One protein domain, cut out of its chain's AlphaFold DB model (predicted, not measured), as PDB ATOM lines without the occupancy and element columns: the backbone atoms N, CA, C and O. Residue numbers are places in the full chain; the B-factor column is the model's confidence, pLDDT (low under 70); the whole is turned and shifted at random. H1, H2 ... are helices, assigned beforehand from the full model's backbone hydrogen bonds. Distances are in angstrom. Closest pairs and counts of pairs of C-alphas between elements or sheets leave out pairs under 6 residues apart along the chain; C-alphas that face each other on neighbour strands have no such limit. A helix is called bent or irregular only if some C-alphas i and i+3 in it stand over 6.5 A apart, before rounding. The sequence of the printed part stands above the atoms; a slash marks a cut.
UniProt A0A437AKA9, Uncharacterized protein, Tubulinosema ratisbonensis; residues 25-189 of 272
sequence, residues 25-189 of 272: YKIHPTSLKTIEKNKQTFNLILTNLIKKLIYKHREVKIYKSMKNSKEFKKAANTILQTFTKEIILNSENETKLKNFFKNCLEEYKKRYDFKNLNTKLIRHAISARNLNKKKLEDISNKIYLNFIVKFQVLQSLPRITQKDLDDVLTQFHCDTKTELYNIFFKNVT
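Overview. This is residues 25 to 189 of the 272 residues of an uncharacterized protein of Tubulinosema ratisbonensis (UniProt A0A437AKA9). Three long helices, H2, H3 and H4, run up and down in an elongated bundle, and a further helical hairpin, H6 and H7, packs crosswise on it, H6 on H2 and H7 on H3. The short H5 crosses H2 on its later half, the short H1 packs on H6, and the turn at residues 62 to 67 sticks out. The printed part has 165 residues with seven named helices, H1 to H7 in chain order, and no named strand; the class is all helix. It is compact, with a radius of gyration of the C-alphas of 16.5 A, and spans 51 by 32 by 29 A.

Along the chain. Find C-alpha 39 at (26.544, -53.494, -35.879); from there H2, residues 39 to 63, runs 36.0 A to C-alpha 63 at (22.719, -19.508, -24.729). H3, residues 66 to 90, goes back over 35.9 A; it is neither bent nor irregular, but only just: C-alphas 78 and 81 are 6.0 A apart. H4 is residues 94 to 112, 26.2 A. Look before H2 for H1, residues 31 to 37, 10.0 A, and after H4 for H5, residues 119 to 128, 13.8 A. H6, residues 133 to 156, measures 34.6 A, and H7, residues 162 to 181, measures 28.0 A and ends at C-alpha 181 at (35.023, -32.737, -33.626).

Arrangement. Start at H2, the hub, which touches four helices. It forms a hairpin with H3, at a shallow tilt of 11 degrees, opposite ways; residues 53 to 60 touch residues 66 to 76, and the closest C-alphas, of Val 60 and Asn 68, are 5.5 A apart. H3 and H4 form another hairpin, at 12 degrees, closest at the C-alphas of Asn 90 and Leu 97, 5.1 A. H2, H3 and H4 make a bundle, up and down, each running against the one before. H5 touches H2 at residues 51 to 58, about perpendicular at 89 degrees, with the C-alphas of Tyr 55 and Ile 122 closest at 5.4 A. H6 touches H2 at a steep tilt of 57 degrees, closest at Asn 43 and Ser 140, C-alphas 5.4 A apart. H7 touches H3 at a steep tilt of 45 degrees, closest at the C-alphas of Gln 81 and His 173, 6.1 A. The hairpin of H6 and H7 has a shallow tilt of 17 degrees; its closest C-alphas, of Ile 143 and Thr 176, are 6.1 A apart. H1 and H6 only just touch, with 3 pairs of C-alphas within 8 A, closest at Leu 32 and Gln 152, 7.7 A. H4 is apart from H6 and H7. Each O i to N i+4 pair is within hydrogen-bond range in H1, H2, H4, H5, H6 and H7, and 18 of 21 are in H3.

Size, cuts and confidence. The C-alphas farthest apart, of Tyr 63 and Pro 158, are 51.4 A apart. The printed part has no cut; the link from H4 to H5 is short and the other links are tight. Look for low confidence, pLDDT under 70, at residues 60 to 61, 63 to 79 and 110 to 121; the mean of the printed part is 80.6.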
ATOM      1  N   TYR A  25      43.177 -60.287 -19.322       77.56
ATOM      2  CA  TYR A  25      41.963 -60.452 -20.099       77.56
ATOM      3  C   TYR A  25      42.165 -61.526 -21.167       77.56
ATOM      4  O   TYR A  25      43.265 -61.729 -21.686       77.56
ATOM      5  N   LYS A  26      41.071 -62.200 -21.518       73.12
ATOM      6  CA  LYS A  26      41.003 -63.102 -22.665       73.12
ATOM      7  C   LYS A  26      39.773 -62.738 -23.481       73.12
ATOM      8  O   LYS A  26      38.663 -62.762 -22.955       73.12
ATOM      9  N   ILE A  27      39.970 -62.390 -24.749       78.75
ATOM     10  CA  ILE A  27      38.860 -62.174 -25.678       78.75
ATOM     11  C   ILE A  27      38.412 -63.533 -26.208       78.75
ATOM     12  O   ILE A  27      39.223 -64.337 -26.669       78.75
ATOM     13  N   HIS A  28      37.112 -63.799 -26.132       83.06
ATOM     14  CA  HIS A  28      36.558 -65.037 -26.654       83.06
ATOM     15  C   HIS A  28      36.611 -65.030 -28.198       83.06
ATOM     16  O   HIS A  28      36.306 -64.004 -28.810       83.06
ATOM     17  N   PRO A  29      36.937 -66.147 -28.877       81.00
ATOM     18  CA  PRO A  29      37.029 -66.180 -30.344       81.00
ATOM     19  C   PRO A  29      35.753 -65.723 -31.067       81.00
ATOM     20  O   PRO A  29      35.811 -65.152 -32.153       81.00
ATOM     21  N   THR A  30      34.585 -65.928 -30.452       85.94
ATOM     22  CA  THR A  30      33.288 -65.524 -31.020       85.94
ATOM     23  C   THR A  30      32.944 -64.050 -30.805       85.94
ATOM     24  O   THR A  30      31.975 -63.579 -31.400       85.94
ATOM     25  N   SER A  31      33.709 -63.311 -29.996       88.75
ATOM     26  CA  SER A  31      33.388 -61.935 -29.615       88.75
ATOM     27  C   SER A  31      33.220 -60.998 -30.809       88.75
ATOM     28  O   SER A  31      32.255 -60.235 -30.854       88.75
ATOM     29  N   LEU A  32      34.099 -61.098 -31.812       91.12
ATOM     30  CA  LEU A  32      34.004 -60.287 -33.029       91.12
ATOM     31  C   LEU A  32      32.687 -60.547 -33.774       91.12
ATOM     32  O   LEU A  32      31.948 -59.611 -34.072       91.12
ATOM     33  N   LYS A  33      32.329 -61.821 -33.973       92.31
ATOM     34  CA  LYS A  33      31.064 -62.215 -34.612       92.31
ATOM     35  C   LYS A  33      29.850 -61.694 -33.833       92.31
ATOM     36  O   LYS A  33      28.862 -61.268 -34.431       92.31
ATOM     37  N   THR A  34      29.908 -61.718 -32.501       90.38
ATOM     38  CA  THR A  34      28.852 -61.170 -31.637       90.38
ATOM     39  C   THR A  34      28.708 -59.658 -31.815       90.38
ATOM     40  O   THR A  34      27.587 -59.159 -31.932       90.38
ATOM     41  N   ILE A  35      29.820 -58.924 -31.878       90.69
ATOM     42  CA  ILE A  35      29.828 -57.477 -32.135       90.69
ATOM     43  C   ILE A  35      29.229 -57.179 -33.515       90.69
ATOM     44  O   ILE A  35      28.333 -56.340 -33.624       90.69
ATOM     45  N   GLU A  36      29.656 -57.902 -34.551       93.88
ATOM     46  CA  GLU A  36      29.202 -57.700 -35.931       93.88
ATOM     47  C   GLU A  36      27.702 -57.928 -36.107       93.88
ATOM     48  O   GLU A  36      27.023 -57.113 -36.740       93.88
ATOM     49  N   LYS A  37      27.144 -58.966 -35.468       94.19
ATOM     50  CA  LYS A  37      25.688 -59.191 -35.420       94.19
ATOM     51  C   LYS A  37      24.917 -57.989 -34.864       94.19
ATOM     52  O   LYS A  37      23.753 -57.800 -35.205       94.19
ATOM     53  N   ASN A  38      25.547 -57.182 -34.012       91.69
ATOM     54  CA  ASN A  38      24.942 -56.015 -33.377       91.69
ATOM     55  C   ASN A  38      25.411 -54.676 -33.990       91.69
ATOM     56  O   ASN A  38      25.133 -53.613 -33.425       91.69
ATOM     57  N   LYS A  39      26.060 -54.694 -35.165       94.56
ATOM     58  CA  LYS A  39      26.544 -53.494 -35.879       94.56
ATOM     59  C   LYS A  39      25.479 -52.405 -36.013       94.56
ATOM     60  O   LYS A  39      25.750 -51.231 -35.771       94.56
ATOM     61  N   GLN A  40      24.259 -52.780 -36.397       93.38
ATOM     62  CA  GLN A  40      23.169 -51.819 -36.595       93.38
ATOM     63  C   GLN A  40      22.832 -51.068 -35.299       93.38
ATOM     64  O   GLN A  40      22.667 -49.848 -35.310       93.38
ATOM     65  N   THR A  41      22.786 -51.778 -34.172       90.81
ATOM     66  CA  THR A  41      22.506 -51.196 -32.856       90.81
ATOM     67  C   THR A  41      23.653 -50.310 -32.379       90.81
ATOM     68  O   THR A  41      23.401 -49.208 -31.891       90.81
ATOM     69  N   PHE A  42      24.903 -50.733 -32.591       90.81
ATOM     70  CA  PHE A  42      26.092 -49.915 -32.329       90.81
ATOM     71  C   PHE A  42      26.001 -48.581 -33.084       90.81
ATOM     72  O   PHE A  42      26.068 -47.506 -32.482       90.81
ATOM     73  N   ASN A  43      25.781 -48.639 -34.399       91.50
ATOM     74  CA  ASN A  43      25.675 -47.457 -35.254       91.50
ATOM     75  C   ASN A  43      24.523 -46.534 -34.854       91.50
ATOM     76  O   ASN A  43      24.665 -45.311 -34.909       91.50
ATOM     77  N   LEU A  44      23.392 -47.097 -34.424       88.75
ATOM     78  CA  LEU A  44      22.266 -46.314 -33.925       88.75
ATOM     79  C   LEU A  44      22.648 -45.525 -32.663       88.75
ATOM     80  O   LEU A  44      22.311 -44.343 -32.554       88.75
ATOM     81  N   ILE A  45      23.376 -46.147 -31.733       86.81
ATOM     82  CA  ILE A  45      23.858 -45.483 -30.515       86.81
ATOM     83  C   ILE A  45      24.842 -44.363 -30.870       86.81
ATOM     84  O   ILE A  45      24.670 -43.238 -30.394       86.81
ATOM     85  N   LEU A  46      25.802 -44.618 -31.768       88.06
ATOM     86  CA  LEU A  46      26.723 -43.589 -32.267       88.06
ATOM     87  C   LEU A  46      25.985 -42.425 -32.936       88.06
ATOM     88  O   LEU A  46      26.246 -41.262 -32.634       88.06
ATOM     89  N   THR A  47      25.005 -42.720 -33.790       87.75
ATOM     90  CA  THR A  47      24.189 -41.695 -34.452       87.75
ATOM     91  C   THR A  47      23.456 -40.827 -33.425       87.75
ATOM     92  O   THR A  47      23.388 -39.603 -33.570       87.75
ATOM     93  N   ASN A  48      22.920 -41.434 -32.364       82.88
ATOM     94  CA  ASN A  48      22.248 -40.708 -31.287       82.88
ATOM     95  C   ASN A  48      23.229 -39.863 -30.459       82.88
ATOM     96  O   ASN A  48      22.895 -38.732 -30.094       82.88
ATOM     97  N   LEU A  49      24.450 -40.355 -30.225       82.88
ATOM     98  CA  LEU A  49      25.531 -39.572 -29.625       82.88
ATOM     99  C   LEU A  49      25.878 -38.348 -30.482       82.88
ATOM    100  O   LEU A  49      25.895 -37.237 -29.957       82.88
ATOM    101  N   ILE A  50      26.071 -38.520 -31.792       86.06
ATOM    102  CA  ILE A  50      26.384 -37.417 -32.713       86.06
ATOM    103  C   ILE A  50      25.276 -36.357 -32.686       86.06
ATOM    104  O   ILE A  50      25.550 -35.169 -32.511       86.06
ATOM    105  N   LYS A  51      24.006 -36.772 -32.789       82.94
ATOM    106  CA  LYS A  51      22.853 -35.854 -32.710       82.94
ATOM    107  C   LYS A  51      22.832 -35.072 -31.396       82.94
ATOM    108  O   LYS A  51      22.580 -33.866 -31.405       82.94
ATOM    109  N   LYS A  52      23.125 -35.738 -30.278       78.44
ATOM    110  CA  LYS A  52      23.215 -35.108 -28.957       78.44
ATOM    111  C   LYS A  52      24.351 -34.086 -28.889       78.44
ATOM    112  O   LYS A  52      24.139 -32.992 -28.370       78.44
ATOM    113  N   LEU A  53      25.525 -34.410 -29.425       80.06
ATOM    114  CA  LEU A  53      26.648 -33.473 -29.492       80.06
ATOM    115  C   LEU A  53      26.277 -32.241 -30.329       80.06
ATOM    116  O   LEU A  53      26.489 -31.115 -29.888       80.06
ATOM    117  N   ILE A  54      25.625 -32.437 -31.480       81.31
ATOM    118  CA  ILE A  54      25.151 -31.337 -32.334       81.31
ATOM    119  C   ILE A  54      24.171 -30.428 -31.591       81.31
ATOM    120  O   ILE A  54      24.299 -29.202 -31.649       81.31
ATOM    121  N   TYR A  55      23.216 -31.020 -30.875       77.81
ATOM    122  CA  TYR A  55      22.270 -30.278 -30.048       77.81
ATOM    123  C   TYR A  55      22.987 -29.435 -28.991       77.81
ATOM    124  O   TYR A  55      22.799 -28.221 -28.941       77.81
ATOM    125  N   LYS A  56      23.865 -30.063 -28.200       75.44
ATOM    126  CA  LYS A  56      24.588 -29.401 -27.109       75.44
ATOM    127  C   LYS A  56      25.493 -28.282 -27.615       75.44
ATOM    128  O   LYS A  56      25.465 -27.186 -27.064       75.44
ATOM    129  N   HIS A  57      26.205 -28.496 -28.720       76.56
ATOM    130  CA  HIS A  57      26.980 -27.439 -29.370       76.56
ATOM    131  C   HIS A  57      26.091 -26.244 -29.762       76.56
ATOM    132  O   HIS A  57      26.473 -25.084 -29.599       76.56
ATOM    133  N   ARG A  58      24.896 -26.495 -30.314       74.94
ATOM    134  CA  ARG A  58      23.964 -25.421 -30.692       74.94
ATOM    135  C   ARG A  58      23.422 -24.685 -29.467       74.94
ATOM    136  O   ARG A  58      23.357 -23.461 -29.515       74.94
ATOM    137  N   GLU A  59      23.076 -25.395 -28.392       71.44
ATOM    138  CA  GLU A  59      22.671 -24.781 -27.122       71.44
ATOM    139  C   GLU A  59      23.761 -23.862 -26.572       71.44
ATOM    140  O   GLU A  59      23.455 -22.746 -26.164       71.44
ATOM    141  N   VAL A  60      25.031 -24.282 -26.599       69.69
ATOM    142  CA  VAL A  60      26.134 -23.410 -26.165       69.69
ATOM    143  C   VAL A  60      26.195 -22.148 -27.021       69.69
ATOM    144  O   VAL A  60      26.284 -21.054 -26.474       69.69
ATOM    145  N   LYS A  61      26.075 -22.277 -28.347       69.69
ATOM    146  CA  LYS A  61      26.119 -21.122 -29.255       69.69
ATOM    147  C   LYS A  61      24.959 -20.141 -29.036       69.69
ATOM    148  O   LYS A  61      25.155 -18.941 -29.173       69.69
ATOM    149  N   ILE A  62      23.757 -20.643 -28.747       70.81
ATOM    150  CA  ILE A  62      22.564 -19.805 -28.546       70.81
ATOM    151  C   ILE A  62      22.578 -19.156 -27.159       70.81
ATOM    152  O   ILE A  62      22.303 -17.969 -27.039       70.81
ATOM    153  N   TYR A  63      22.889 -19.932 -26.120       69.00
ATOM    154  CA  TYR A  63      22.719 -19.508 -24.729       69.00
ATOM    155  C   TYR A  63      24.008 -19.016 -24.064       69.00
ATOM    156  O   TYR A  63      23.965 -18.647 -22.895       69.00
ATOM    157  N   LYS A  64      25.155 -19.058 -24.760       66.88
ATOM    158  CA  LYS A  64      26.483 -18.637 -24.264       66.88
ATOM    159  C   LYS A  64      26.843 -19.182 -22.870       66.88
ATOM    160  O   LYS A  64      27.572 -18.563 -22.103       66.88
ATOM    161  N   SER A  65      26.318 -20.355 -22.517       62.41
ATOM    162  CA  SER A  65      26.420 -20.899 -21.161       62.41
ATOM    163  C   SER A  65      27.629 -21.823 -21.009       62.41
ATOM    164  O   SER A  65      27.707 -22.874 -21.653       62.41
ATOM    165  N   MET A  66      28.532 -21.488 -20.079       57.25
ATOM    166  CA  MET A  66      29.660 -22.349 -19.691       57.25
ATOM    167  C   MET A  66      29.208 -23.716 -19.150       57.25
ATOM    168  O   MET A  66      29.896 -24.719 -19.352       57.25
ATOM    169  N   LYS A  67      28.033 -23.795 -18.509       60.53
ATOM    170  CA  LYS A  67      27.462 -25.064 -18.023       60.53
ATOM    171  C   LYS A  67      27.199 -26.029 -19.184       60.53
ATOM    172  O   LYS A  67      27.558 -27.202 -19.107       60.53
ATOM    173  N   ASN A  68      26.668 -25.514 -20.292       58.91
ATOM    174  CA  ASN A  68      26.370 -26.312 -21.481       58.91
ATOM    175  C   ASN A  68      27.654 -26.773 -22.204       58.91
ATOM    176  O   ASN A  68      27.677 -27.864 -22.774       58.91
ATOM    177  N   SER A  69      28.738 -25.987 -22.124       60.09
ATOM    178  CA  SER A  69      30.067 -26.356 -22.644       60.09
ATOM    179  C   SER A  69      30.648 -27.562 -21.896       60.09
ATOM    180  O   SER A  69      31.051 -28.550 -22.516       60.09
ATOM    181  N   LYS A  70      30.589 -27.553 -20.556       64.19
ATOM    182  CA  LYS A  70      31.018 -28.695 -19.729       64.19
ATOM    183  C   LYS A  70      30.213 -29.964 -20.035       64.19
ATOM    184  O   LYS A  70      30.782 -31.052 -20.109       64.19
ATOM    185  N   GLU A  71      28.904 -29.842 -20.256       63.44
ATOM    186  CA  GLU A  71      28.052 -30.982 -20.627       63.44
ATOM    187  C   GLU A  71      28.376 -31.560 -22.012       63.44
ATOM    188  O   GLU A  71      28.337 -32.782 -22.177       63.44
ATOM    189  N   PHE A  72      28.718 -30.716 -22.993       65.31
ATOM    190  CA  PHE A  72      29.178 -31.159 -24.313       65.31
ATOM    191  C   PHE A  72      30.472 -31.981 -24.204       65.31
ATOM    192  O   PHE A  72      30.521 -33.108 -24.702       65.31
ATOM    193  N   LYS A  73      31.471 -31.472 -23.465       64.44
ATOM    194  CA  LYS A  73      32.747 -32.171 -23.213       64.44
ATOM    195  C   LYS A  73      32.529 -33.516 -22.514       64.44
ATOM    196  O   LYS A  73      32.984 -34.556 -22.991       64.44
ATOM    197  N   LYS A  74      31.751 -33.519 -21.425       65.81
ATOM    198  CA  LYS A  74      31.438 -34.732 -20.650       65.81
ATOM    199  C   LYS A  74      30.723 -35.788 -21.494       65.81
ATOM    200  O   LYS A  74      30.998 -36.977 -21.354       65.81
ATOM    201  N   ALA A  75      29.821 -35.368 -22.381       60.75
ATOM    202  CA  ALA A  75      29.105 -36.286 -23.256       60.75
ATOM    203  C   ALA A  75      30.034 -37.008 -24.244       60.75
ATOM    204  O   ALA A  75      29.798 -38.179 -24.510       60.75
ATOM    205  N   ALA A  76      31.073 -36.353 -24.764       67.50
ATOM    206  CA  ALA A  76      32.040 -37.011 -25.642       67.50
ATOM    207  C   ALA A  76      32.959 -37.965 -24.857       67.50
ATOM    208  O   ALA A  76      33.069 -39.138 -25.209       67.50
ATOM    209  N   ASN A  77      33.559 -37.493 -23.759       67.75
ATOM    210  CA  ASN A  77      34.594 -38.249 -23.049       67.75
ATOM    211  C   ASN A  77      34.038 -39.438 -22.257       67.75
ATOM    212  O   ASN A  77      34.480 -40.571 -22.436       67.75
ATOM    213  N   THR A  78      33.021 -39.212 -21.421       62.81
ATOM    214  CA  THR A  78      32.505 -40.262 -20.529       62.81
ATOM    215  C   THR A  78      31.775 -41.363 -21.293       62.81
ATOM    216  O   THR A  78      31.834 -42.527 -20.899       62.81
ATOM    217  N   ILE A  79      31.083 -41.011 -22.381       66.44
ATOM    218  CA  ILE A  79      30.265 -41.979 -23.116       66.44
ATOM    219  C   ILE A  79      31.157 -42.891 -23.951       66.44
ATOM    220  O   ILE A  79      30.962 -44.094 -23.892       66.44
ATOM    221  N   LEU A  80      32.152 -42.364 -24.670       74.19
ATOM    222  CA  LEU A  80      32.942 -43.175 -25.604       74.19
ATOM    223  C   LEU A  80      33.801 -44.233 -24.907       74.19
ATOM    224  O   LEU A  80      33.731 -45.399 -25.280       74.19
ATOM    225  N   GLN A  81      34.573 -43.860 -23.885       72.69
ATOM    226  CA  GLN A  81      35.451 -44.815 -23.196       72.69
ATOM    227  C   GLN A  81      34.651 -45.917 -22.492       72.69
ATOM    228  O   GLN A  81      34.933 -47.103 -22.665       72.69
ATOM    229  N   THR A  82      33.615 -45.528 -21.743       74.25
ATOM    230  CA  THR A  82      32.749 -46.477 -21.030       74.25
ATOM    231  C   THR A  82      32.024 -47.392 -22.012       74.25
ATOM    232  O   THR A  82      32.011 -48.604 -21.828       74.25
ATOM    233  N   PHE A  83      31.470 -46.830 -23.090       81.25
ATOM    234  CA  PHE A  83      30.743 -47.592 -24.099       81.25
ATOM    235  C   PHE A  83      31.625 -48.652 -24.760       81.25
ATOM    236  O   PHE A  83      31.248 -49.818 -24.811       81.25
ATOM    237  N   THR A  84      32.822 -48.275 -25.204       82.94
ATOM    238  CA  THR A  84      33.748 -49.199 -25.870       82.94
ATOM    239  C   THR A  84      34.231 -50.297 -24.933       82.94
ATOM    240  O   THR A  84      34.243 -51.469 -25.314       82.94
ATOM    241  N   LYS A  85      34.569 -49.942 -23.688       83.81
ATOM    242  CA  LYS A  85      34.993 -50.910 -22.673       83.81
ATOM    243  C   LYS A  85      33.907 -51.946 -22.399       83.81
ATOM    244  O   LYS A  85      34.188 -53.141 -22.421       83.81
ATOM    245  N   GLU A  86      32.669 -51.506 -22.205       85.88
ATOM    246  CA  GLU A  86      31.539 -52.405 -21.962       85.88
ATOM    247  C   GLU A  86      31.245 -53.317 -23.158       85.88
ATOM    248  O   GLU A  86      30.926 -54.490 -22.968       85.88
ATOM    249  N   ILE A  87      31.406 -52.840 -24.397       85.31
ATOM    250  CA  ILE A  87      31.252 -53.703 -25.578       85.31
ATOM    251  C   ILE A  87      32.304 -54.803 -25.580       85.31
ATOM    252  O   ILE A  87      31.958 -55.963 -25.792       85.31
ATOM    253  N   ILE A  88      33.567 -54.463 -25.309       85.50
ATOM    254  CA  ILE A  88      34.654 -55.445 -25.244       85.50
ATOM    255  C   ILE A  88      34.355 -56.485 -24.159       85.50
ATOM    256  O   ILE A  88      34.357 -57.682 -24.451       85.50
ATOM    257  N   LEU A  89      34.026 -56.041 -22.943       83.31
ATOM    258  CA  LEU A  89      33.810 -56.924 -21.792       83.31
ATOM    259  C   LEU A  89      32.565 -57.812 -21.928       83.31
ATOM    260  O   LEU A  89      32.562 -58.934 -21.429       83.31
ATOM    261  N   ASN A  90      31.524 -57.349 -22.623       81.94
ATOM    262  CA  ASN A  90      30.289 -58.115 -22.811       81.94
ATOM    263  C   ASN A  90      30.238 -58.884 -24.144       81.94
ATOM    264  O   ASN A  90      29.289 -59.631 -24.378       81.94
ATOM    265  N   SER A  91      31.243 -58.731 -25.016       86.81
ATOM    266  CA  SER A  91      31.261 -59.318 -26.368       86.81
ATOM    267  C   SER A  91      31.238 -60.850 -26.398       86.81
ATOM    268  O   SER A  91      30.804 -61.431 -27.394       86.81
ATOM    269  N   GLU A  92      31.657 -61.513 -25.317       86.62
ATOM    270  CA  GLU A  92      31.623 -62.978 -25.194       86.62
ATOM    271  C   GLU A  92      30.198 -63.553 -25.253       86.62
ATOM    272  O   GLU A  92      30.000 -64.688 -25.686       86.62
ATOM    273  N   ASN A  93      29.197 -62.778 -24.825       86.69
ATOM    274  CA  ASN A  93      27.839 -63.253 -24.611       86.69
ATOM    275  C   ASN A  93      26.847 -62.317 -25.303       86.69
ATOM    276  O   ASN A  93      26.635 -61.175 -24.896       86.69
ATOM    277  N   GLU A  94      26.187 -62.842 -26.336       88.00
ATOM    278  CA  GLU A  94      25.239 -62.086 -27.155       88.00
ATOM    279  C   GLU A  94      24.107 -61.464 -26.323       88.00
ATOM    280  O   GLU A  94      23.729 -60.317 -26.561       88.00
ATOM    281  N   THR A  95      23.601 -62.171 -25.312       90.00
ATOM    282  CA  THR A  95      22.541 -61.675 -24.426       90.00
ATOM    283  C   THR A  95      23.035 -60.531 -23.543       90.00
ATOM    284  O   THR A  95      22.339 -59.521 -23.422       90.00
ATOM    285  N   LYS A  96      24.244 -60.639 -22.967       86.38
ATOM    286  CA  LYS A  96      24.843 -59.546 -22.174       86.38
ATOM    287  C   LYS A  96      25.030 -58.297 -23.033       86.38
ATOM    288  O   LYS A  96      24.581 -57.219 -22.644       86.38
ATOM    289  N   LEU A  97      25.610 -58.450 -24.225       85.81
ATOM    290  CA  LEU A  97      25.850 -57.331 -25.136       85.81
ATOM    291  C   LEU A  97      24.538 -56.677 -25.607       85.81
ATOM    292  O   LEU A  97      24.418 -55.452 -25.612       85.81
ATOM    293  N   LYS A  98      23.519 -57.479 -25.943       87.25
ATOM    294  CA  LYS A  98      22.182 -56.971 -26.294       87.25
ATOM    295  C   LYS A  98      21.531 -56.209 -25.143       87.25
ATOM    296  O   LYS A  98      20.965 -55.141 -25.373       87.25
ATOM    297  N   ASN A  99      21.623 -56.724 -23.918       87.25
ATOM    298  CA  ASN A  99      21.092 -56.047 -22.734       87.25
ATOM    299  C   ASN A  99      21.810 -54.722 -22.473       87.25
ATOM    300  O   ASN A  99      21.149 -53.717 -22.217       87.25
ATOM    301  N   PHE A 100      23.136 -54.693 -22.615       87.31
ATOM    302  CA  PHE A 100      23.912 -53.458 -22.550       87.31
ATOM    303  C   PHE A 100      23.421 -52.433 -23.582       87.31
ATOM    304  O   PHE A 100      23.050 -51.318 -23.213       87.31
ATOM    305  N   PHE A 101      23.304 -52.820 -24.856       86.88
ATOM    306  CA  PHE A 101      22.810 -51.911 -25.891       86.88
ATOM    307  C   PHE A 101      21.383 -51.429 -25.645       86.88
ATOM    308  O   PHE A 101      21.089 -50.248 -25.845       86.88
ATOM    309  N   LYS A 102      20.495 -52.315 -25.184       86.81
ATOM    310  CA  LYS A 102      19.132 -51.948 -24.794       86.81
ATOM    311  C   LYS A 102      19.155 -50.901 -23.681       86.81
ATOM    312  O   LYS A 102      18.475 -49.887 -23.805       86.81
ATOM    313  N   ASN A 103      19.972 -51.102 -22.649       84.88
ATOM    314  CA  ASN A 103      20.113 -50.158 -21.542       84.88
ATOM    315  C   ASN A 103      20.660 -48.810 -22.014       84.88
ATOM    316  O   ASN A 103      20.098 -47.780 -21.647       84.88
ATOM    317  N   CYS A 104      21.675 -48.797 -22.885       81.56
ATOM    318  CA  CYS A 104      22.173 -47.563 -23.490       81.56
ATOM    319  C   CYS A 104      21.068 -46.829 -24.255       81.56
ATOM    320  O   CYS A 104      20.888 -45.627 -24.075       81.56
ATOM    321  N   LEU A 105      20.303 -47.534 -25.093       82.81
ATOM    322  CA  LEU A 105      19.209 -46.931 -25.853       82.81
ATOM    323  C   LEU A 105      18.099 -46.392 -24.944       82.81
ATOM    324  O   LEU A 105      17.596 -45.300 -25.195       82.81
ATOM    325  N   GLU A 106      17.733 -47.117 -23.888       81.44
ATOM    326  CA  GLU A 106      16.741 -46.668 -22.907       81.44
ATOM    327  C   GLU A 106      17.235 -45.468 -22.094       81.44
ATOM    328  O   GLU A 106      16.478 -44.525 -21.873       81.44
ATOM    329  N   GLU A 107      18.508 -45.437 -21.702       76.81
ATOM    330  CA  GLU A 107      19.103 -44.266 -21.056       76.81
ATOM    331  C   GLU A 107      19.097 -43.056 -21.996       76.81
ATOM    332  O   GLU A 107      18.742 -41.948 -21.580       76.81
ATOM    333  N   TYR A 108      19.415 -43.271 -23.277       72.81
ATOM    334  CA  TYR A 108      19.306 -42.240 -24.301       72.81
ATOM    335  C   TYR A 108      17.874 -41.725 -24.433       72.81
ATOM    336  O   TYR A 108      17.679 -40.514 -24.446       72.81
ATOM    337  N   LYS A 109      16.873 -42.607 -24.479       71.25
ATOM    338  CA  LYS A 109      15.461 -42.201 -24.533       71.25
ATOM    339  C   LYS A 109      15.045 -41.437 -23.279       71.25
ATOM    340  O   LYS A 109      14.485 -40.361 -23.398       71.25
ATOM    341  N   LYS A 110      15.350 -41.940 -22.081       69.94
ATOM    342  CA  LYS A 110      14.947 -41.300 -20.816       69.94
ATOM    343  C   LYS A 110      15.564 -39.917 -20.637       69.94
ATOM    344  O   LYS A 110      14.892 -38.995 -20.194       69.94
ATOM    345  N   ARG A 111      16.853 -39.775 -20.952       64.44
ATOM    346  CA  ARG A 111      17.592 -38.522 -20.726       64.44
ATOM    347  C   ARG A 111      17.499 -37.546 -21.893       64.44
ATOM    348  O   ARG A 111      17.717 -36.354 -21.699       64.44
ATOM    349  N   TYR A 112      17.239 -38.046 -23.097       60.44
ATOM    350  CA  TYR A 112      17.319 -37.279 -24.336       60.44
ATOM    351  C   TYR A 112      16.154 -37.596 -25.262       60.44
ATOM    352  O   TYR A 112      16.372 -37.648 -26.470       60.44
ATOM    353  N   ASP A 113      14.945 -37.827 -24.727       54.09
ATOM    354  CA  ASP A 113      13.772 -38.117 -25.553       54.09
ATOM    355  C   ASP A 113      13.638 -37.037 -26.628       54.09
ATOM    356  O   ASP A 113      13.242 -35.891 -26.384       54.09
ATOM    357  N   PHE A 114      14.031 -37.412 -27.844       51.06
ATOM    358  CA  PHE A 114      14.069 -36.517 -28.980       51.06
ATOM    359  C   PHE A 114      12.661 -36.129 -29.420       51.06
ATOM    360  O   PHE A 114      12.539 -35.256 -30.270       51.06
ATOM    361  N   LYS A 115      11.601 -36.729 -28.856       45.12
ATOM    362  CA  LYS A 115      10.241 -36.206 -29.018       45.12
ATOM    363  C   LYS A 115      10.056 -34.843 -28.343       45.12
ATOM    364  O   LYS A 115       9.361 -34.009 -28.914       45.12
ATOM    365  N   ASN A 116      10.715 -34.597 -27.206       44.62
ATOM    366  CA  ASN A 116      10.553 -33.371 -26.410       44.62
ATOM    367  C   ASN A 116      11.756 -32.422 -26.466       44.62
ATOM    368  O   ASN A 116      11.600 -31.223 -26.238       44.62
ATOM    369  N   LEU A 117      12.954 -32.907 -26.811       52.22
ATOM    370  CA  LEU A 117      14.026 -32.012 -27.248       52.22
ATOM    371  C   LEU A 117      13.541 -31.314 -28.504       52.22
ATOM    372  O   LEU A 117      13.255 -32.003 -29.477       52.22
ATOM    373  N   ASN A 118      13.461 -29.983 -28.475       55.53
ATOM    374  CA  ASN A 118      13.088 -29.105 -29.583       55.53
ATOM    375  C   ASN A 118      13.578 -29.674 -30.935       55.53
ATOM    376  O   ASN A 118      14.677 -29.362 -31.402       55.53
ATOM    377  N   THR A 119      12.783 -30.540 -31.581       64.56
ATOM    378  CA  THR A 119      13.222 -31.288 -32.776       64.56
ATOM    379  C   THR A 119      13.577 -30.320 -33.884       64.56
ATOM    380  O   THR A 119      14.393 -30.621 -34.748       64.56
ATOM    381  N   LYS A 120      12.969 -29.134 -33.836       68.88
ATOM    382  CA  LYS A 120      13.292 -27.974 -34.646       68.88
ATOM    383  C   LYS A 120      14.734 -27.500 -34.424       68.88
ATOM    384  O   LYS A 120      15.454 -27.375 -35.405       68.88
ATOM    385  N   LEU A 121      15.206 -27.317 -33.186       68.12
ATOM    386  CA  LEU A 121      16.596 -26.917 -32.905       68.12
ATOM    387  C   LEU A 121      17.606 -27.960 -33.381       68.12
ATOM    388  O   LEU A 121      18.605 -27.590 -33.989       68.12
ATOM    389  N   ILE A 122      17.340 -29.248 -33.157       73.44
ATOM    390  CA  ILE A 122      18.228 -30.323 -33.624       73.44
ATOM    391  C   ILE A 122      18.233 -30.389 -35.148       73.44
ATOM    392  O   ILE A 122      19.304 -30.411 -35.747       73.44
ATOM    393  N   ARG A 123      17.058 -30.356 -35.791       74.75
ATOM    394  CA  ARG A 123      16.949 -30.319 -37.257       74.75
ATOM    395  C   ARG A 123      17.656 -29.101 -37.843       74.75
ATOM    396  O   ARG A 123      18.416 -29.258 -38.790       74.75
ATOM    397  N   HIS A 124      17.480 -27.918 -37.255       73.69
ATOM    398  CA  HIS A 124      18.194 -26.715 -37.677       73.69
ATOM    399  C   HIS A 124      19.699 -26.821 -37.441       73.69
ATOM    400  O   HIS A 124      20.464 -26.392 -38.293       73.69
ATOM    401  N   ALA A 125      20.147 -27.389 -36.320       73.44
ATOM    402  CA  ALA A 125      21.569 -27.562 -36.041       73.44
ATOM    403  C   ALA A 125      22.223 -28.553 -37.017       73.44
ATOM    404  O   ALA A 125      23.302 -28.277 -37.532       73.44
ATOM    405  N   ILE A 126      21.545 -29.663 -37.317       78.69
ATOM    406  CA  ILE A 126      21.948 -30.647 -38.331       78.69
ATOM    407  C   ILE A 126      21.997 -29.992 -39.720       78.69
ATOM    408  O   ILE A 126      23.004 -30.104 -40.418       78.69
ATOM    409  N   SER A 127      20.947 -29.253 -40.091       76.06
ATOM    410  CA  SER A 127      20.854 -28.545 -41.373       76.06
ATOM    411  C   SER A 127      21.930 -27.467 -41.517       76.06
ATOM    412  O   SER A 127      22.604 -27.430 -42.538       76.06
ATOM    413  N   ALA A 128      22.189 -26.667 -40.479       75.06
ATOM    414  CA  ALA A 128      23.249 -25.655 -40.471       75.06
ATOM    415  C   ALA A 128      24.660 -26.252 -40.613       75.06
ATOM    416  O   ALA A 128      25.603 -25.542 -40.954       75.06
ATOM    417  N   ARG A 129      24.817 -27.551 -40.335       78.88
ATOM    418  CA  ARG A 129      26.057 -28.309 -40.542       78.88
ATOM    419  C   ARG A 129      26.068 -29.074 -41.871       78.88
ATOM    420  O   ARG A 129      27.008 -29.819 -42.125       78.88
ATOM    421  N   ASN A 130      25.051 -28.912 -42.723       80.38
ATOM    422  CA  ASN A 130      24.873 -29.650 -43.979       80.38
ATOM    423  C   ASN A 130      24.953 -31.176 -43.799       80.38
ATOM    424  O   ASN A 130      25.445 -31.903 -44.675       80.38
ATOM    425  N   LEU A 131      24.490 -31.659 -42.643       85.81
ATOM    426  CA  LEU A 131      24.395 -33.076 -42.332       85.81
ATOM    427  C   LEU A 131      23.010 -33.586 -42.712       85.81
ATOM    428  O   LEU A 131      21.995 -32.933 -42.486       85.81
ATOM    429  N   ASN A 132      22.970 -34.787 -43.266       84.06
ATOM    430  CA  ASN A 132      21.741 -35.529 -43.500       84.06
ATOM    431  C   ASN A 132      21.867 -36.913 -42.853       84.06
ATOM    432  O   ASN A 132      22.916 -37.261 -42.304       84.06
ATOM    433  N   LYS A 133      20.789 -37.699 -42.904       85.00
ATOM    434  CA  LYS A 133      20.762 -39.053 -42.335       85.00
ATOM    435  C   LYS A 133      21.940 -39.903 -42.834       85.00
ATOM    436  O   LYS A 133      22.652 -40.462 -42.011       85.00
ATOM    437  N   LYS A 134      22.195 -39.890 -44.147       88.75
ATOM    438  CA  LYS A 134      23.284 -40.642 -44.781       88.75
ATOM    439  C   LYS A 134      24.661 -40.242 -44.241       88.75
ATOM    440  O   LYS A 134      25.392 -41.102 -43.786       88.75
ATOM    441  N   LYS A 135      24.986 -38.946 -44.171       89.88
ATOM    442  CA  LYS A 135      26.273 -38.479 -43.619       89.88
ATOM    443  C   LYS A 135      26.466 -38.872 -42.151       89.88
ATOM    444  O   LYS A 135      27.573 -39.210 -41.752       89.88
ATOM    445  N   LEU A 136      25.407 -38.822 -41.340       89.12
ATOM    446  CA  LEU A 136      25.473 -39.263 -39.940       89.12
ATOM    447  C   LEU A 136      25.723 -40.774 -39.830       89.12
ATOM    448  O   LEU A 136      26.481 -41.212 -38.961       89.12
ATOM    449  N   GLU A 137      25.099 -41.556 -40.710       89.75
ATOM    450  CA  GLU A 137      25.329 -42.996 -40.830       89.75
ATOM    451  C   GLU A 137      26.753 -43.291 -41.309       89.75
ATOM    452  O   GLU A 137      27.405 -44.151 -40.728       89.75
ATOM    453  N   ASP A 138      27.272 -42.546 -42.287       92.62
ATOM    454  CA  ASP A 138      28.638 -42.689 -42.802       92.62
ATOM    455  C   ASP A 138      29.682 -42.420 -41.707       92.62
ATOM    456  O   ASP A 138      30.595 -43.222 -41.513       92.62
ATOM    457  N   ILE A 139      29.506 -41.349 -40.923       91.75
ATOM    458  CA  ILE A 139      30.369 -41.044 -39.770       91.75
ATOM    459  C   ILE A 139      30.285 -42.165 -38.724       91.75
ATOM    460  O   ILE A 139      31.311 -42.640 -38.237       91.75
ATOM    461  N   SER A 140      29.074 -42.623 -38.395       92.88
ATOM    462  CA  SER A 140      28.884 -43.710 -37.424       92.88
ATOM    463  C   SER A 140      29.541 -45.008 -37.897       92.88
ATOM    464  O   SER A 140      30.250 -45.653 -37.130       92.88
ATOM    465  N   ASN A 141      29.376 -45.349 -39.177       94.88
ATOM    466  CA  ASN A 141      30.011 -46.502 -39.806       94.88
ATOM    467  C   ASN A 141      31.535 -46.395 -39.771       94.88
ATOM    468  O   ASN A 141      32.198 -47.380 -39.466       94.88
ATOM    469  N   LYS A 142      32.094 -45.217 -40.053       95.19
ATOM    470  CA  LYS A 142      33.542 -44.988 -39.992       95.19
ATOM    471  C   LYS A 142      34.085 -45.204 -38.578       95.19
ATOM    472  O   LYS A 142      35.078 -45.910 -38.413       95.19
ATOM    473  N   ILE A 143      33.404 -44.671 -37.561       93.62
ATOM    474  CA  ILE A 143      33.761 -44.890 -36.150       93.62
ATOM    475  C   ILE A 143      33.657 -46.381 -35.793       93.62
ATOM    476  O   ILE A 143      34.571 -46.927 -35.180       93.62
ATOM    477  N   TYR A 144      32.584 -47.060 -36.210       94.75
ATOM    478  CA  TYR A 144      32.418 -48.501 -36.004       94.75
ATOM    479  C   TYR A 144      33.543 -49.315 -36.659       94.75
ATOM    480  O   TYR A 144      34.101 -50.208 -36.031       94.75
ATOM    481  N   LEU A 145      33.915 -49.010 -37.903       95.44
ATOM    482  CA  LEU A 145      35.003 -49.712 -38.586       95.44
ATOM    483  C   LEU A 145      36.335 -49.507 -37.864       95.44
ATOM    484  O   LEU A 145      37.074 -50.470 -37.681       95.44
ATOM    485  N   ASN A 146      36.608 -48.290 -37.387       94.06
ATOM    486  CA  ASN A 146      37.791 -48.050 -36.570       94.06
ATOM    487  C   ASN A 146      37.759 -48.873 -35.270       94.06
ATOM    488  O   ASN A 146      38.754 -49.498 -34.916       94.06
ATOM    489  N   PHE A 147      36.606 -48.953 -34.595       93.62
ATOM    490  CA  PHE A 147      36.443 -49.832 -33.433       93.62
ATOM    491  C   PHE A 147      36.800 -51.287 -33.761       93.62
ATOM    492  O   PHE A 147      37.550 -51.908 -33.012       93.62
ATOM    493  N   ILE A 148      36.308 -51.821 -34.883       95.50
ATOM    494  CA  ILE A 148      36.580 -53.204 -35.295       95.50
ATOM    495  C   ILE A 148      38.072 -53.444 -35.518       95.50
ATOM    496  O   ILE A 148      38.600 -54.423 -34.997       95.50
ATOM    497  N   VAL A 149      38.767 -52.536 -36.209       94.62
ATOM    498  CA  VAL A 149      40.219 -52.651 -36.428       94.62
ATOM    499  C   VAL A 149      40.962 -52.715 -35.091       94.62
ATOM    500  O   VAL A 149      41.804 -53.587 -34.884       94.62
ATOM    501  N   LYS A 150      40.615 -51.839 -34.142       92.38
ATOM    502  CA  LYS A 150      41.230 -51.826 -32.807       92.38
ATOM    503  C   LYS A 150      40.887 -53.076 -31.987       92.38
ATOM    504  O   LYS A 150      41.744 -53.610 -31.289       92.38
ATOM    505  N   PHE A 151      39.657 -53.574 -32.103       91.38
ATOM    506  CA  PHE A 151      39.226 -54.811 -31.455       91.38
ATOM    507  C   PHE A 151      39.995 -56.031 -31.977       91.38
ATOM    508  O   PHE A 151      40.414 -56.879 -31.193       91.38
ATOM    509  N   GLN A 152      40.211 -56.114 -33.291       92.25
ATOM    510  CA  GLN A 152      40.964 -57.203 -33.917       92.25
ATOM    511  C   GLN A 152      42.419 -57.244 -33.444       92.25
ATOM    512  O   GLN A 152      42.938 -58.332 -33.201       92.25
ATOM    513  N   VAL A 153      43.048 -56.078 -33.236       91.12
ATOM    514  CA  VAL A 153      44.384 -56.002 -32.619       91.12
ATOM    515  C   VAL A 153      44.369 -56.681 -31.250       91.12
ATOM    516  O   VAL A 153      45.166 -57.590 -31.035       91.12
ATOM    517  N   LEU A 154      43.419 -56.341 -30.370       87.81
ATOM    518  CA  LEU A 154      43.301 -57.004 -29.062       87.81
ATOM    519  C   LEU A 154      43.065 -58.511 -29.193       87.81
ATOM    520  O   LEU A 154      43.666 -59.292 -28.464       87.81
ATOM    521  N   GLN A 155      42.198 -58.928 -30.116       85.94
ATOM    522  CA  GLN A 155      41.859 -60.337 -30.307       85.94
ATOM    523  C   GLN A 155      43.048 -61.174 -30.806       85.94
ATOM    524  O   GLN A 155      43.104 -62.371 -30.530       85.94
ATOM    525  N   SER A 156      43.990 -60.558 -31.525       89.38
ATOM    526  CA  SER A 156      45.199 -61.224 -32.021       89.38
ATOM    527  C   SER A 156      46.260 -61.470 -30.943       89.38
ATOM    528  O   SER A 156      47.165 -62.278 -31.152       89.38
ATOM    529  N   LEU A 157      46.159 -60.801 -29.789       85.56
ATOM    530  CA  LEU A 157      47.134 -60.940 -28.713       85.56
ATOM    531  C   LEU A 157      46.933 -62.269 -27.961       85.56
ATOM    532  O   LEU A 157      45.811 -62.587 -27.557       85.56
ATOM    533  N   PRO A 158      48.010 -63.030 -27.688       81.44
ATOM    534  CA  PRO A 158      47.914 -64.291 -26.947       81.44
ATOM    535  C   PRO A 158      47.510 -64.074 -25.481       81.44
ATOM    536  O   PRO A 158      46.905 -64.945 -24.853       81.44
ATOM    537  N   ARG A 159      47.845 -62.904 -24.932       83.38
ATOM    538  CA  ARG A 159      47.521 -62.466 -23.577       83.38
ATOM    539  C   ARG A 159      47.290 -60.961 -23.612       83.38
ATOM    540  O   ARG A 159      48.121 -60.243 -24.152       83.38
ATOM    541  N   ILE A 160      46.181 -60.508 -23.031       85.19
ATOM    542  CA  ILE A 160      45.811 -59.090 -22.996       85.19
ATOM    543  C   ILE A 160      45.998 -58.595 -21.567       85.19
ATOM    544  O   ILE A 160      45.359 -59.098 -20.638       85.19
ATOM    545  N   THR A 161      46.884 -57.629 -21.376       86.31
ATOM    546  CA  THR A 161      47.063 -56.937 -20.097       86.31
ATOM    547  C   THR A 161      46.041 -55.808 -19.945       86.31
ATOM    548  O   THR A 161      45.399 -55.381 -20.908       86.31
ATOM    549  N   GLN A 162      45.886 -55.288 -18.725       82.56
ATOM    550  CA  GLN A 162      45.115 -54.060 -18.497       82.56
ATOM    551  C   GLN A 162      45.656 -52.893 -19.338       82.56
ATOM    552  O   GLN A 162      44.865 -52.117 -19.865       82.56
ATOM    553  N   LYS A 163      46.983 -52.812 -19.500       87.19
ATOM    554  CA  LYS A 163      47.636 -51.781 -20.305       87.19
ATOM    555  C   LYS A 163      47.241 -51.882 -21.780       87.19
ATOM    556  O   LYS A 163      46.825 -50.882 -22.342       87.19
ATOM    557  N   ASP A 164      47.274 -53.079 -22.370       86.25
ATOM    558  CA  ASP A 164      46.877 -53.274 -23.775       86.25
ATOM    559  C   ASP A 164      45.426 -52.831 -24.019       86.25
ATOM    560  O   ASP A 164      45.109 -52.182 -25.019       86.25
ATOM    561  N   LEU A 165      44.535 -53.168 -23.077       83.69
ATOM    562  CA  LEU A 165      43.138 -52.749 -23.121       83.69
ATOM    563  C   LEU A 165      43.011 -51.223 -23.027       83.69
ATOM    564  O   LEU A 165      42.286 -50.626 -23.822       83.69
ATOM    565  N   ASP A 166      43.701 -50.595 -22.076       84.38
ATOM    566  CA  ASP A 166      43.646 -49.146 -21.870       84.38
ATOM    567  C   ASP A 166      44.256 -48.373 -23.050       84.38
ATOM    568  O   ASP A 166      43.682 -47.366 -23.475       84.38
ATOM    569  N   ASP A 167      45.336 -48.876 -23.649       87.75
ATOM    570  CA  ASP A 167      45.968 -48.299 -24.838       87.75
ATOM    571  C   ASP A 167      44.999 -48.326 -26.029       87.75
ATOM    572  O   ASP A 167      44.782 -47.310 -26.697       87.75
ATOM    573  N   VAL A 168      44.330 -49.459 -26.265       88.19
ATOM    574  CA  VAL A 168      43.334 -49.580 -27.342       88.19
ATOM    575  C   VAL A 168      42.110 -48.699 -27.097       88.19
ATOM    576  O   VAL A 168      41.634 -48.035 -28.027       88.19
ATOM    577  N   LEU A 169      41.611 -48.648 -25.861       85.81
ATOM    578  CA  LEU A 169      40.502 -47.767 -25.494       85.81
ATOM    579  C   LEU A 169      40.867 -46.293 -25.693       85.81
ATOM    580  O   LEU A 169      40.049 -45.533 -26.217       85.81
ATOM    581  N   THR A 170      42.090 -45.904 -25.335       86.19
ATOM    582  CA  THR A 170      42.605 -44.538 -25.498       86.19
ATOM    583  C   THR A 170      42.755 -44.182 -26.972       86.19
ATOM    584  O   THR A 170      42.238 -43.154 -27.413       86.19
ATOM    585  N   GLN A 171      43.356 -45.060 -27.780       88.69
ATOM    586  CA  GLN A 171      43.470 -44.841 -29.224       88.69
ATOM    587  C   GLN A 171      42.099 -44.684 -29.885       88.69
ATOM    588  O   GLN A 171      41.874 -43.713 -30.612       88.69
ATOM    589  N   PHE A 172      41.166 -45.601 -29.601       89.19
ATOM    590  CA  PHE A 172      39.806 -45.519 -30.129       89.19
ATOM    591  C   PHE A 172      39.104 -44.231 -29.685       89.19
ATOM    592  O   PHE A 172      38.440 -43.575 -30.494       89.19
ATOM    593  N   HIS A 173      39.255 -43.859 -28.410       86.69
ATOM    594  CA  HIS A 173      38.694 -42.632 -27.861       86.69
ATOM    595  C   HIS A 173      39.189 -41.406 -28.637       86.69
ATOM    596  O   HIS A 173      38.365 -40.631 -29.125       86.69
ATOM    597  N   CYS A 174      40.500 -41.275 -28.827       86.19
ATOM    598  CA  CYS A 174      41.118 -40.134 -29.498       86.19
ATOM    599  C   CYS A 174      40.795 -40.060 -30.995       86.19
ATOM    600  O   CYS A 174      40.483 -38.981 -31.511       86.19
ATOM    601  N   ASP A 175      40.801 -41.196 -31.698       89.31
ATOM    602  CA  ASP A 175      40.368 -41.262 -33.098       89.31
ATOM    603  C   ASP A 175      38.905 -40.821 -33.241       89.31
ATOM    604  O   ASP A 175      38.559 -40.001 -34.094       89.31
ATOM    605  N   THR A 176      38.038 -41.330 -32.364       88.50
ATOM    606  CA  THR A 176      36.605 -41.020 -32.396       88.50
ATOM    607  C   THR A 176      36.345 -39.563 -32.032       88.50
ATOM    608  O   THR A 176      35.538 -38.904 -32.683       88.50
ATOM    609  N   LYS A 177      37.047 -39.023 -31.032       85.38
ATOM    610  CA  LYS A 177      36.979 -37.606 -30.651       85.38
ATOM    611  C   LYS A 177      37.370 -36.725 -31.838       85.38
ATOM    612  O   LYS A 177      36.627 -35.811 -32.184       85.38
ATOM    613  N   THR A 178      38.449 -37.071 -32.536       86.06
ATOM    614  CA  THR A 178      38.872 -36.384 -33.764       86.06
ATOM    615  C   THR A 178      37.770 -36.408 -34.828       86.06
ATOM    616  O   THR A 178      37.412 -35.360 -35.367       86.06
ATOM    617  N   GLU A 179      37.170 -37.570 -35.096       89.56
ATOM    618  CA  GLU A 179      36.099 -37.701 -36.094       89.56
ATOM    619  C   GLU A 179      34.845 -36.894 -35.724       89.56
ATOM    620  O   GLU A 179      34.234 -36.245 -36.572       89.56
ATOM    621  N   LEU A 180      34.467 -36.894 -34.445       86.56
ATOM    622  CA  LEU A 180      33.300 -36.162 -33.961       86.56
ATOM    623  C   LEU A 180      33.521 -34.648 -33.988       86.56
ATOM    624  O   LEU A 180      32.614 -33.908 -34.364       86.56
ATOM    625  N   TYR A 181      34.708 -34.169 -33.616       82.75
ATOM    626  CA  TYR A 181      35.023 -32.737 -33.626       82.75
ATOM    627  C   TYR A 181      35.265 -32.205 -35.053       82.75
ATOM    628  O   TYR A 181      34.814 -31.093 -35.335       82.75
ATOM    629  N   ASN A 182      35.795 -33.045 -35.960       82.81
ATOM    630  CA  ASN A 182      35.406 -33.175 -37.384       82.81
ATOM    631  C   ASN A 182      34.169 -32.400 -37.866       82.81
ATOM    632  O   ASN A 182      34.164 -31.619 -38.818       82.81
ATOM    633  N   ILE A 183      33.053 -32.695 -37.206       85.06
ATOM    634  CA  ILE A 183      31.725 -32.228 -37.602       85.06
ATOM    635  C   ILE A 183      31.569 -30.724 -37.355       85.06
ATOM    636  O   ILE A 183      30.786 -30.028 -38.013       85.06
ATOM    637  N   PHE A 184      32.280 -30.227 -36.352       80.06
ATOM    638  CA  PHE A 184      32.092 -28.901 -35.807       80.06
ATOM    639  C   PHE A 184      33.190 -27.930 -36.241       80.06
ATOM    640  O   PHE A 184      32.871 -26.762 -36.488       80.06
ATOM    641  N   PHE A 185      34.425 -28.412 -36.397       78.44
ATOM    642  CA  PHE A 185      35.601 -27.622 -36.772       78.44
ATOM    643  C   PHE A 185      36.357 -28.307 -37.896       78.44
ATOM    644  O   PHE A 185      36.350 -29.526 -38.022       78.44
ATOM    645  N   LYS A 186      37.012 -27.494 -38.722       75.38
ATOM    646  CA  LYS A 186      37.880 -27.998 -39.783       75.38
ATOM    647  C   LYS A 186      39.256 -28.316 -39.204       75.38
ATOM    648  O   LYS A 186      39.742 -27.561 -38.368       75.38
ATOM    649  N   ASN A 187      39.889 -29.364 -39.727       77.06
ATOM    650  CA  ASN A 187      41.282 -29.733 -39.455       77.06
ATOM    651  C   ASN A 187      41.574 -30.048 -37.977       77.06
ATOM    652  O   ASN A 187      42.674 -29.792 -37.498       77.06
ATOM    653  N   VAL A 188      40.602 -30.608 -37.256       77.50
ATOM    654  CA  VAL A 188      40.839 -31.150 -35.915       77.50
ATOM    655  C   VAL A 188      41.690 -32.403 -36.038       77.50
ATOM    656  O   VAL A 188      41.382 -33.310 -36.814       77.50
ATOM    657  N   THR A 189      42.740 -32.457 -35.237       80.62
ATOM    658  CA  THR A 189      43.679 -33.570 -35.120       80.62
ATOM    659  C   THR A 189      43.786 -34.003 -33.658       80.62
ATOM    660  O   THR A 189      43.351 -33.291 -32.754       80.62
TER     661      THR A 189